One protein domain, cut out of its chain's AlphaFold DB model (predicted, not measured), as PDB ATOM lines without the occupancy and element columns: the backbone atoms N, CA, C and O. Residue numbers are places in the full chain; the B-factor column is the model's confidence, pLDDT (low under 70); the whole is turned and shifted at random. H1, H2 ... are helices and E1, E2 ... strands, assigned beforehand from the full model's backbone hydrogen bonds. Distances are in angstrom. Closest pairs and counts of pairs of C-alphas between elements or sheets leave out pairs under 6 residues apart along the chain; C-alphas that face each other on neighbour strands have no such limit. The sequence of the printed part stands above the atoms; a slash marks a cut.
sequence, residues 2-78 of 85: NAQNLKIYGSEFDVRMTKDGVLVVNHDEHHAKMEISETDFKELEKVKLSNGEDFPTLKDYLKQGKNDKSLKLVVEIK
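AT A GLANCE: This is residues 2 to 78 of the 85 residues of a protein of Paenibacillus sp. VT-16-81 (UniProt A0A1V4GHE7). A narrow sheet of three strands has the long E1 in its middle, with E3 beside residues 10 to 15 of E1 and the short E2 beside residues 15 to 17; the helix H3 lies beside these strands, nearest to E2. Two long loops, residues 26 to 40 and 45 to 57, with the short H2 between them, make much of the rest, and the short H1 only grazes the sheet near the start of E1. The printed part has 77 residues with three named helices and three named strands, in the order H1 E1 E2 H2 H3 E3. The sheet runs E2 E1 E3 and is mixed, and the class is mixed, helices and strands, with 33 residues, under half, in named elements. The whole is compact, with a radius of gyration of the C-alphas of 13.0 A and spans of 36 by 24 by 18 A.

IN THESE COORDINATES: Find C-alpha 2 at (-22.054, -13.052, 41.877), where H1, residues 2 to 5, begins. Go on to C-alpha 10 at (-31.565, -7.627, 42.137); from there E1, residues 10 to 17, runs 22.7 A. E2 is residues 23 to 25, 7.1 A long, and H2 is residues 41 to 44. H3, residues 58 to 65, measures 10.1 A. E3, residues 72 to 77, runs 15.7 A and ends at C-alpha 77 at (-33.121, -0.604, 27.533).

HOW THE PARTS SIT: Start at E1, the inner strand. E3 is its parallel neighbour at 28 degrees, with N 15 and O 76 2.8 A apart, within hydrogen-bond range. E2 is its antiparallel neighbour at 135 degrees, with N 24 and O 16 2.9 A apart, within hydrogen-bond range; E1 and E2 form a hairpin. H3 is on the sheet at a height of 7.2 A, over none of its strands, but only just, as 2 of its C-alphas fall on E3. Look at Val 24 and Leu 58, the closest C-alphas of E2 and H3, 5.1 A apart. H1 only grazes the sheet with residues 2 to 4; its closest C-alphas to E1 are those of Ala 3 and Ser 11, 6.2 A apart. H2 is not on the sheet, but only just, with 4 pairs of C-alphas within 10 A, and it is apart from H3. In H3 every O i to N i+4 pair is within hydrogen-bond range; H1 and H2 are too short for such a pair.

THE WHOLE: Look for the two C-alphas farthest apart at Lys 7 and Glu 38, 37.1 A. The printed part, residues 2 to 78, has no cut. The links E2 to H2 and H2 to H3 are long; in the first, residues 30 to 31 pair with residues 34 to 35, antiparallel. The mean pLDDT of the printed part is 97.7, and no printed residue is under 70.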
ATOM      1  N   ASN A   2     -22.412 -13.673  40.589       97.06
ATOM      2  CA  ASN A   2     -22.054 -13.052  41.877       97.06
ATOM      3  C   ASN A   2     -23.248 -12.447  42.638       97.06
ATOM      4  O   ASN A   2     -23.413 -12.724  43.823       97.06
ATOM      5  N   ALA A   3     -24.126 -11.698  41.962       97.75
ATOM      6  CA  ALA A   3     -25.340 -11.154  42.578       97.75
ATOM      7  C   ALA A   3     -26.285 -12.243  43.135       97.75
ATOM      8  O   ALA A   3     -26.863 -12.065  44.204       97.75
ATOM      9  N   GLN A   4     -26.398 -13.394  42.460       97.31
ATOM     10  CA  GLN A   4     -27.189 -14.539  42.938       97.31
ATOM     11  C   GLN A   4     -26.546 -15.124  44.208       97.31
ATOM     12  O   GLN A   4     -27.210 -15.307  45.226       97.31
ATOM     13  N   ASN A   5     -25.220 -15.308  44.199       97.88
ATOM     14  CA  ASN A   5     -24.470 -15.841  45.342       97.88
ATOM     15  C   ASN A   5     -24.565 -14.953  46.593       97.88
ATOM     16  O   ASN A   5     -24.592 -15.463  47.713       97.88
ATOM     17  N   LEU A   6     -24.648 -13.634  46.407       97.81
ATOM     18  CA  LEU A   6     -24.812 -12.667  47.494       97.81
ATOM     19  C   LEU A   6     -26.239 -12.616  48.064       97.81
ATOM     20  O   LEU A   6     -26.434 -11.998  49.108       97.81
ATOM     21  N   LYS A   7     -27.226 -13.258  47.419       96.06
ATOM     22  CA  LYS A   7     -28.643 -13.268  47.833       96.06
ATOM     23  C   LYS A   7     -29.230 -11.861  48.018       96.06
ATOM     24  O   LYS A   7     -29.970 -11.601  48.967       96.06
ATOM     25  N   ILE A   8     -28.871 -10.947  47.119       97.31
ATOM     26  CA  ILE A   8     -29.374  -9.566  47.106       97.31
ATOM     27  C   ILE A   8     -30.689  -9.453  46.323       97.31
ATOM     28  O   ILE A   8     -31.113 -10.390  45.654       97.31
ATOM     29  N   TYR A   9     -31.343  -8.290  46.405       98.00
ATOM     30  CA  TYR A   9     -32.649  -8.063  45.778       98.00
ATOM     31  C   TYR A   9     -32.622  -8.204  44.252       98.00
ATOM     32  O   TYR A   9     -33.503  -8.838  43.672       98.00
ATOM     33  N   GLY A  10     -31.626  -7.620  43.589       97.62
ATOM     34  CA  GLY A  10     -31.565  -7.627  42.137       97.62
ATOM     35  C   GLY A  10     -30.195  -7.295  41.575       97.62
ATOM     36  O   GLY A  10     -29.321  -6.801  42.284       97.62
ATOM     37  N   SER A  11     -30.039  -7.593  40.290       98.31
ATOM     38  CA  SER A  11     -28.905  -7.194  39.464       98.31
ATOM     39  C   SER A  11     -29.444  -6.393  38.292       98.31
ATOM     40  O   SER A  11     -30.323  -6.868  37.568       98.31
ATOM     41  N   GLU A  12     -28.927  -5.183  38.147       98.50
ATOM     42  CA  GLU A  12     -29.186  -4.320  37.004       98.50
ATOM     43  C   GLU A  12     -28.215  -4.657  35.864       98.50
ATOM     44  O   GLU A  12     -27.138  -5.213  36.117       98.50
ATOM     45  N   PHE A  13     -28.659  -4.436  34.626       98.62
ATOM     46  CA  PHE A  13     -27.815  -4.446  33.439       98.62
ATOM     47  C   PHE A  13     -28.472  -3.713  32.258       98.62
ATOM     48  O   PHE A  13     -29.696  -3.734  32.068       98.62
ATOM     49  N   ASP A  14     -27.611  -3.186  31.389       98.75
ATOM     50  CA  ASP A  14     -27.984  -2.437  30.196       98.75
ATOM     51  C   ASP A  14     -28.093  -3.311  28.949       98.75
ATOM     52  O   ASP A  14     -27.230  -4.150  28.682       98.75
ATOM     53  N   VAL A  15     -29.104  -3.055  28.127       98.50
ATOM     54  CA  VAL A  15     -29.334  -3.746  26.857       98.50
ATOM     55  C   VAL A  15     -29.195  -2.788  25.684       98.50
ATOM     56  O   VAL A  15     -29.806  -1.718  25.658       98.50
ATOM     57  N   ARG A  16     -28.439  -3.228  24.674       97.75
ATOM     58  CA  ARG A  16     -28.282  -2.570  23.367       97.75
ATOM     59  C   ARG A  16     -28.567  -3.552  22.235       97.75
ATOM     60  O   ARG A  16     -28.505  -4.766  22.434       97.75
ATOM     61  N   MET A  17     -28.879  -3.028  21.052       97.62
ATOM     62  CA  MET A  17     -29.129  -3.821  19.847       97.62
ATOM     63  C   MET A  17     -27.977  -3.651  18.855       97.62
ATOM     64  O   MET A  17     -27.547  -2.527  18.599       97.62
ATOM     65  N   THR A  18     -27.471  -4.763  18.324       97.62
ATOM     66  CA  THR A  18     -26.489  -4.775  17.235       97.62
ATOM     67  C   THR A  18     -27.140  -4.424  15.901       97.62
ATOM     68  O   THR A  18     -28.364  -4.480  15.761       97.62
ATOM     69  N   LYS A  19     -26.324  -4.145  14.880       96.88
ATOM     70  CA  LYS A  19     -26.807  -3.860  13.521       96.88
ATOM     71  C   LYS A  19     -27.698  -4.966  12.939       96.88
ATOM     72  O   LYS A  19     -28.673  -4.683  12.245       96.88
ATOM     73  N   ASP A  20     -27.373  -6.223  13.231       97.69
ATOM     74  CA  ASP A  20     -28.108  -7.414  12.795       97.69
ATOM     75  C   ASP A  20     -29.241  -7.831  13.756       97.69
ATOM     76  O   ASP A  20     -29.831  -8.902  13.600       97.69
ATOM     77  N   GLY A  21     -29.594  -6.977  14.724       96.81
ATOM     78  CA  GLY A  21     -30.762  -7.148  15.596       96.81
ATOM     79  C   GLY A  21     -30.539  -8.048  16.813       96.81
ATOM     80  O   GLY A  21     -31.502  -8.426  17.488       96.81
ATOM     81  N   VAL A  22     -29.295  -8.415  17.125       98.19
ATOM     82  CA  VAL A  22     -28.962  -9.200  18.319       98.19
ATOM     83  C   VAL A  22     -28.942  -8.281  19.538       98.19
ATOM     84  O   VAL A  22     -28.301  -7.235  19.546       98.19
ATOM     85  N   LEU A  23     -29.644  -8.675  20.601       98.44
ATOM     86  CA  LEU A  23     -29.619  -7.950  21.870       98.44
ATOM     87  C   LEU A  23     -28.414  -8.385  22.707       98.44
ATOM     88  O   LEU A  23     -28.251  -9.577  22.992       98.44
ATOM     89  N   VAL A  24     -27.608  -7.419  23.131       98.62
ATOM     90  CA  VAL A  24     -26.369  -7.609  23.900       98.62
ATOM     91  C   VAL A  24     -26.422  -6.845  25.217       98.62
ATOM     92  O   VAL A  24     -27.168  -5.873  25.340       98.62
ATOM     93  N   VAL A  25     -25.635  -7.293  26.196       98.56
ATOM     94  CA  VAL A  25     -25.519  -6.633  27.502       98.56
ATOM     95  C   VAL A  25     -24.262  -5.762  27.524       98.56
ATOM     96  O   VAL A  25     -23.153  -6.291  27.574       98.56
ATOM     97  N   ASN A  26     -24.426  -4.436  27.446       98.19
ATOM     98  CA  ASN A  26     -23.317  -3.473  27.459       98.19
ATOM     99  C   ASN A  26     -23.796  -2.055  27.817       98.19
ATOM    100  O   ASN A  26     -24.750  -1.554  27.219       98.19
ATOM    101  N   HIS A  27     -23.086  -1.383  28.726       97.44
ATOM    102  CA  HIS A  27     -23.436  -0.032  29.175       97.44
ATOM    103  C   HIS A  27     -23.199   1.029  28.088       97.44
ATOM    104  O   HIS A  27     -24.119   1.752  27.693       97.44
ATOM    105  N   ASP A  28     -21.974   1.109  27.566       96.38
ATOM    106  CA  ASP A  28     -21.568   2.138  26.606       96.38
ATOM    107  C   ASP A  28     -22.069   1.835  25.191       96.38
ATOM    108  O   ASP A  28     -22.385   0.697  24.849       96.38
ATOM    109  N   GLU A  29     -22.116   2.851  24.327       96.81
ATOM    110  CA  GLU A  29     -22.461   2.666  22.905       96.81
ATOM    111  C   GLU A  29     -21.450   1.787  22.156       96.81
ATOM    112  O   GLU A  29     -21.754   1.262  21.086       96.81
ATOM    113  N   HIS A  30     -20.253   1.638  22.723       97.38
ATOM    114  CA  HIS A  30     -19.140   0.942  22.108       97.38
ATOM    115  C   HIS A  30     -18.759  -0.306  22.895       97.38
ATOM    116  O   HIS A  30     -18.747  -0.315  24.126       97.38
ATOM    117  N   HIS A  31     -18.356  -1.332  22.153       97.69
ATOM    118  CA  HIS A  31     -17.542  -2.424  22.661       97.69
ATOM    119  C   HIS A  31     -16.160  -2.315  22.013       97.69
ATOM    120  O   HIS A  31     -16.018  -2.339  20.787       97.69
ATOM    121  N   ALA A  32     -15.130  -2.109  22.835       95.31
ATOM    122  CA  ALA A  32     -13.813  -1.660  22.387       95.31
ATOM    123  C   ALA A  32     -13.892  -0.388  21.513       95.31
ATOM    124  O   ALA A  32     -14.216   0.685  22.011       95.31
ATOM    125  N   LYS A  33     -13.559  -0.487  20.222       96.75
ATOM    126  CA  LYS A  33     -13.599   0.638  19.266       96.75
ATOM    127  C   LYS A  33     -14.793   0.565  18.309       96.75
ATOM    128  O   LYS A  33     -14.865   1.365  17.383       96.75
ATOM    129  N   MET A  34     -15.672  -0.418  18.490       97.88
ATOM    130  CA  MET A  34     -16.794  -0.693  17.597       97.88
ATOM    131  C   MET A  34     -18.076  -0.164  18.217       97.88
ATOM    132  O   MET A  34     -18.396  -0.498  19.356       97.88
ATOM    133  N   GLU A  35     -18.806   0.650  17.466       97.50
ATOM    134  CA  GLU A  35     -20.146   1.078  17.847       97.50
ATOM    135  C   GLU A  35     -21.125  -0.088  17.668       97.50
ATOM    136  O   GLU A  35     -21.189  -0.696  16.597       97.50
ATOM    137  N   ILE A  36     -21.877  -0.418  18.718       97.69
ATOM    138  CA  ILE A  36     -22.708  -1.628  18.761       97.69
ATOM    139  C   ILE A  36     -23.822  -1.575  17.710       97.69
ATOM    140  O   ILE A  36     -24.000  -2.545  16.977       97.69
ATOM    141  N   SER A  37     -24.521  -0.445  17.577       96.50
ATOM    142  CA  SER A  37     -25.637  -0.277  16.628       96.50
ATOM    143  C   SER A  37     -25.221  -0.357  15.157       96.50
ATOM    144  O   SER A  37     -26.054  -0.631  14.300       96.50
ATOM    145  N   GLU A  38     -23.934  -0.169  14.858       97.12
ATOM    146  CA  GLU A  38     -23.391  -0.169  13.492       97.12
ATOM    147  C   GLU A  38     -22.580  -1.436  13.162       97.12
ATOM    148  O   GLU A  38     -22.078  -1.588  12.044       97.12
ATOM    149  N   THR A  39     -22.466  -2.368  14.112       98.00
ATOM    150  CA  THR A  39     -21.636  -3.573  13.992       98.00
ATOM    151  C   THR A  39     -22.481  -4.836  14.166       98.00
ATOM    152  O   THR A  39     -23.301  -4.922  15.077       98.00
ATOM    153  N   ASP A  40     -22.274  -5.834  13.302       98.50
ATOM    154  CA  ASP A  40     -22.919  -7.147  13.434       98.50
ATOM    155  C   ASP A  40     -22.355  -7.899  14.650       98.50
ATOM    156  O   ASP A  40     -21.158  -7.812  14.955       98.50
ATOM    157  N   PHE A  41     -23.182  -8.706  15.316       98.50
ATOM    158  CA  PHE A  41     -22.777  -9.434  16.523       98.50
ATOM    159  C   PHE A  41     -21.511 -10.283  16.330       98.50
ATOM    160  O   PHE A  41     -20.643 -10.303  17.202       98.50
ATOM    161  N   LYS A  42     -21.361 -10.918  15.158       98.50
ATOM    162  CA  LYS A  42     -20.200 -11.765  14.832       98.50
ATOM    163  C   LYS A  42     -18.856 -11.042  14.862       98.50
ATOM    164  O   LYS A  42     -17.824 -11.685  15.034       98.50
ATOM    165  N   GLU A  43     -18.835  -9.730  14.647       98.56
ATOM    166  CA  GLU A  43     -17.606  -8.938  14.756       98.56
ATOM    167  C   GLU A  43     -17.363  -8.504  16.204       98.56
ATOM    168  O   GLU A  43     -16.232  -8.579  16.685       98.56
ATOM    169  N   LEU A  44     -18.431  -8.137  16.922       98.44
ATOM    170  CA  LEU A  44     -18.375  -7.770  18.340       98.44
ATOM    171  C   LEU A  44     -17.870  -8.931  19.211       98.44
ATOM    172  O   LEU A  44     -16.998  -8.725  20.053       98.44
ATOM    173  N   GLU A  45     -18.353 -10.157  18.977       97.88
ATOM    174  CA  GLU A  45     -18.007 -11.339  19.784       97.88
ATOM    175  C   GLU A  45     -16.541 -11.788  19.643       97.88
ATOM    176  O   GLU A  45     -16.035 -12.523  20.491       97.88
ATOM    177  N   LYS A  46     -15.817 -11.310  18.619       98.31
ATOM    178  CA  LYS A  46     -14.371 -11.565  18.475       98.31
ATOM    179  C   LYS A  46     -13.552 -10.894  19.574       98.31
ATOM    180  O   LYS A  46     -12.418 -11.303  19.824       98.31
ATOM    181  N   VAL A  47     -14.098  -9.851  20.201       98.19
ATOM    182  CA  VAL A  47     -13.461  -9.133  21.302       98.19
ATOM    183  C   VAL A  47     -14.108  -9.570  22.611       98.19
ATOM    184  O   VAL A  47     -15.306  -9.399  22.822       98.19
ATOM    185  N   LYS A  48     -13.299 -10.125  23.508       98.12
ATOM    186  CA  LYS A  48     -13.733 -10.523  24.849       98.12
ATOM    187  C   LYS A  48     -13.916  -9.313  25.761       98.12
ATOM    188  O   LYS A  48     -13.331  -8.252  25.535       98.12
ATOM    189  N   LEU A  49     -14.699  -9.491  26.819       97.31
ATOM    190  CA  LEU A  49     -14.735  -8.559  27.940       97.31
ATOM    191  C   LEU A  49     -13.361  -8.489  28.628       97.31
ATOM    192  O   LEU A  49     -12.511  -9.369  28.470       97.31
ATOM    193  N   SER A  50     -13.133  -7.445  29.425       95.94
ATOM    194  CA  SER A  50     -11.855  -7.225  30.122       95.94
ATOM    195  C   SER A  50     -11.481  -8.347  31.101       95.94
ATOM    196  O   SER A  50     -10.301  -8.552  31.375       95.94
ATOM    197  N   ASN A  51     -12.471  -9.093  31.596       96.38
ATOM    198  CA  ASN A  51     -12.308 -10.278  32.441       96.38
ATOM    199  C   ASN A  51     -12.125 -11.591  31.642       96.38
ATOM    200  O   ASN A  51     -12.009 -12.652  32.248       96.38
ATOM    201  N   GLY A  52     -12.087 -11.540  30.305       97.94
ATOM    202  CA  GLY A  52     -11.900 -12.699  29.425       97.94
ATOM    203  C   GLY A  52     -13.183 -13.441  29.028       97.94
ATOM    204  O   GLY A  52     -13.118 -14.387  28.231       97.94
ATOM    205  N   GLU A  53     -14.341 -13.023  29.539       97.75
ATOM    206  CA  GLU A  53     -15.642 -13.572  29.145       97.75
ATOM    207  C   GLU A  53     -15.988 -13.207  27.694       97.75
ATOM    208  O   GLU A  53     -15.503 -12.215  27.141       97.75
ATOM    209  N   ASP A  54     -16.813 -14.037  27.058       98.12
ATOM    210  CA  ASP A  54     -17.367 -13.731  25.738       98.12
ATOM    211  C   ASP A  54     -18.342 -12.553  25.826       98.12
ATOM    212  O   ASP A  54     -18.934 -12.298  26.877       98.12
ATOM    213  N   PHE A  55     -18.517 -11.828  24.718       98.38
ATOM    214  CA  PHE A  55     -19.425 -10.687  24.693       98.38
ATOM    215  C   PHE A  55     -20.882 -11.158  24.889       98.38
ATOM    216  O   PHE A  55     -21.395 -11.930  24.072       98.38
ATOM    217  N   PRO A  56     -21.558 -10.754  25.979       98.31
ATOM    218  CA  PRO A  56     -22.784 -11.412  26.412       98.31
ATOM    219  C   PRO A  56     -23.998 -10.998  25.576       98.31
ATOM    220  O   PRO A  56     -24.319  -9.816  25.438       98.31
ATOM    221  N   THR A  57     -24.756 -11.988  25.102       98.75
ATOM    222  CA  THR A  57     -26.106 -11.753  24.570       98.75
ATOM    223  C   THR A  57     -27.118 -11.640  25.710       98.75
ATOM    224  O   THR A  57     -27.009 -12.332  26.727       98.75
ATOM    225  N   LEU A  58     -28.181 -10.853  25.521       98.69
ATOM    226  CA  LEU A  58     -29.312 -10.825  26.455       98.69
ATOM    227  C   LEU A  58     -29.924 -12.222  26.628       98.69
ATOM    228  O   LEU A  58     -30.323 -12.605  27.726       98.69
ATOM    229  N   LYS A  59     -29.974 -13.015  25.551       98.50
ATOM    230  CA  LYS A  59     -30.501 -14.385  25.582       98.50
ATOM    231  C   LYS A  59     -29.742 -15.250  26.586       98.50
ATOM    232  O   LYS A  59     -30.376 -15.966  27.362       98.50
ATOM    233  N   ASP A  60     -28.416 -15.207  26.570       98.06
ATOM    234  CA  ASP A  60     -27.598 -16.004  27.484       98.06
ATOM    235  C   ASP A  60     -27.620 -15.429  28.901       98.06
ATOM    236  O   ASP A  60     -27.753 -16.188  29.862       98.06
ATOM    237  N   TYR A  61     -27.661 -14.102  29.032       98.06
ATOM    238  CA  TYR A  61     -27.832 -13.436  30.323       98.06
ATOM    239  C   TYR A  61     -29.144 -13.846  31.019       98.06
ATOM    240  O   TYR A  61     -29.142 -14.220  32.193       98.06
ATOM    241  N   LEU A  62     -30.266 -13.894  30.287       98.12
ATOM    242  CA  LEU A  62     -31.559 -14.364  30.806       98.12
ATOM    243  C   LEU A  62     -31.554 -15.869  31.124       98.12
ATOM    244  O   LEU A  62     -32.169 -16.295  32.106       98.12
ATOM    245  N   LYS A  63     -30.851 -16.692  30.330       98.25
ATOM    246  CA  LYS A  63     -30.667 -18.122  30.639       98.25
ATOM    247  C   LYS A  63     -29.856 -18.345  31.913       98.25
ATOM    248  O   LYS A  63     -30.129 -19.334  32.583       98.25
ATOM    249  N   GLN A  64     -28.893 -17.487  32.238       97.94
ATOM    250  CA  GLN A  64     -28.180 -17.552  33.514       97.94
ATOM    251  C   GLN A  64     -29.053 -17.018  34.656       97.94
ATOM    252  O   GLN A  64     -29.167 -17.638  35.716       97.94
ATOM    253  N   GLY A  65     -29.715 -15.883  34.435       97.25
ATOM    254  CA  GLY A  65     -30.553 -15.230  35.437       97.25
ATOM    255  C   GLY A  65     -31.701 -16.115  35.931       97.25
ATOM    256  O   GLY A  65     -31.959 -16.159  37.130       97.25
ATOM    257  N   LYS A  66     -32.327 -16.913  35.052       96.56
ATOM    258  CA  LYS A  66     -33.426 -17.828  35.432       96.56
ATOM    259  C   LYS A  66     -33.023 -18.928  36.429       96.56
ATOM    260  O   LYS A  66     -33.915 -19.577  36.977       96.56
ATOM    261  N   ASN A  67     -31.724 -19.177  36.621       97.19
ATOM    262  CA  ASN A  67     -31.227 -20.219  37.524       97.19
ATOM    263  C   ASN A  67     -31.489 -19.884  39.002       97.19
ATOM    264  O   ASN A  67     -31.512 -20.789  39.831       97.19
ATOM    265  N   ASP A  68     -31.751 -18.614  39.325       97.50
ATOM    266  CA  ASP A  68     -32.144 -18.177  40.661       97.50
ATOM    267  C   ASP A  68     -33.334 -17.213  40.574       97.50
ATOM    268  O   ASP A  68     -33.209 -16.077  40.127       97.50
ATOM    269  N   LYS A  69     -34.504 -17.672  41.027       95.75
ATOM    270  CA  LYS A  69     -35.749 -16.885  41.009       95.75
ATOM    271  C   LYS A  69     -35.823 -15.832  42.122       95.75
ATOM    272  O   LYS A  69     -36.746 -15.010  42.102       95.75
ATOM    273  N   SER A  70     -34.930 -15.891  43.111       96.94
ATOM    274  CA  SER A  70     -34.908 -14.944  44.230       96.94
ATOM    275  C   SER A  70     -34.317 -13.592  43.826       96.94
ATOM    276  O   SER A  70     -34.816 -12.560  44.272       96.94
ATOM    277  N   LEU A  71     -33.346 -13.593  42.909       98.31
ATOM    278  CA  LEU A  71     -32.743 -12.389  42.349       98.31
ATOM    279  C   LEU A  71     -33.641 -11.776  41.262       98.31
ATOM    280  O   LEU A  71     -34.044 -12.448  40.311       98.31
ATOM    281  N   LYS A  72     -33.927 -10.475  41.356       98.12
ATOM    282  CA  LYS A  72     -34.602  -9.721  40.289       98.12
ATOM    283  C   LYS A  72     -33.613  -9.277  39.216       98.12
ATOM    284  O   LYS A  72     -32.550  -8.748  39.520       98.12
ATOM    285  N   LEU A  73     -33.993  -9.459  37.957       98.38
ATOM    286  CA  LEU A  73     -33.282  -8.895  36.814       98.38
ATOM    287  C   LEU A  73     -33.895  -7.528  36.511       98.38
ATOM    288  O   LEU A  73     -35.080  -7.453  36.181       98.38
ATOM    289  N   VAL A  74     -33.112  -6.466  36.675       98.44
ATOM    290  CA  VAL A  74     -33.532  -5.090  36.390       98.44
ATOM    291  C   VAL A  74     -32.925  -4.707  35.047       98.44
ATOM    292  O   VAL A  74     -31.713  -4.598  34.933       98.44
ATOM    293  N   VAL A  75     -33.762  -4.593  34.019       98.38
ATOM    294  CA  VAL A  75     -33.311  -4.389  32.636       98.38
ATOM    295  C   VAL A  75     -33.436  -2.918  32.268       98.38
ATOM    296  O   VAL A  75     -34.554  -2.399  32.240       98.38
ATOM    297  N   GLU A  76     -32.325  -2.270  31.931       98.44
ATOM    298  CA  GLU A  76     -32.330  -0.959  31.281       98.44
ATOM    299  C   GLU A  76     -32.223  -1.139  29.760       98.44
ATOM    300  O   GLU A  76     -31.262  -1.714  29.254       98.44
ATOM    301  N   ILE A  77     -33.208  -0.649  29.000       96.81
ATOM    302  CA  ILE A  77     -33.121  -0.604  27.533       96.81
ATOM    303  C   ILE A  77     -32.504   0.738  27.152       96.81
ATOM    304  O   ILE A  77     -33.128   1.784  27.347       96.81
ATOM    305  N   LYS A  78     -31.283   0.715  26.611       96.25
ATOM    306  CA  LYS A  78     -30.601   1.932  26.169       96.25
ATOM    307  C   LYS A  78     -31.274   2.501  24.912       96.25
ATOM    308  O   LYS A  78     -31.794   1.733  24.098       96.25
TER     309      LYS A  78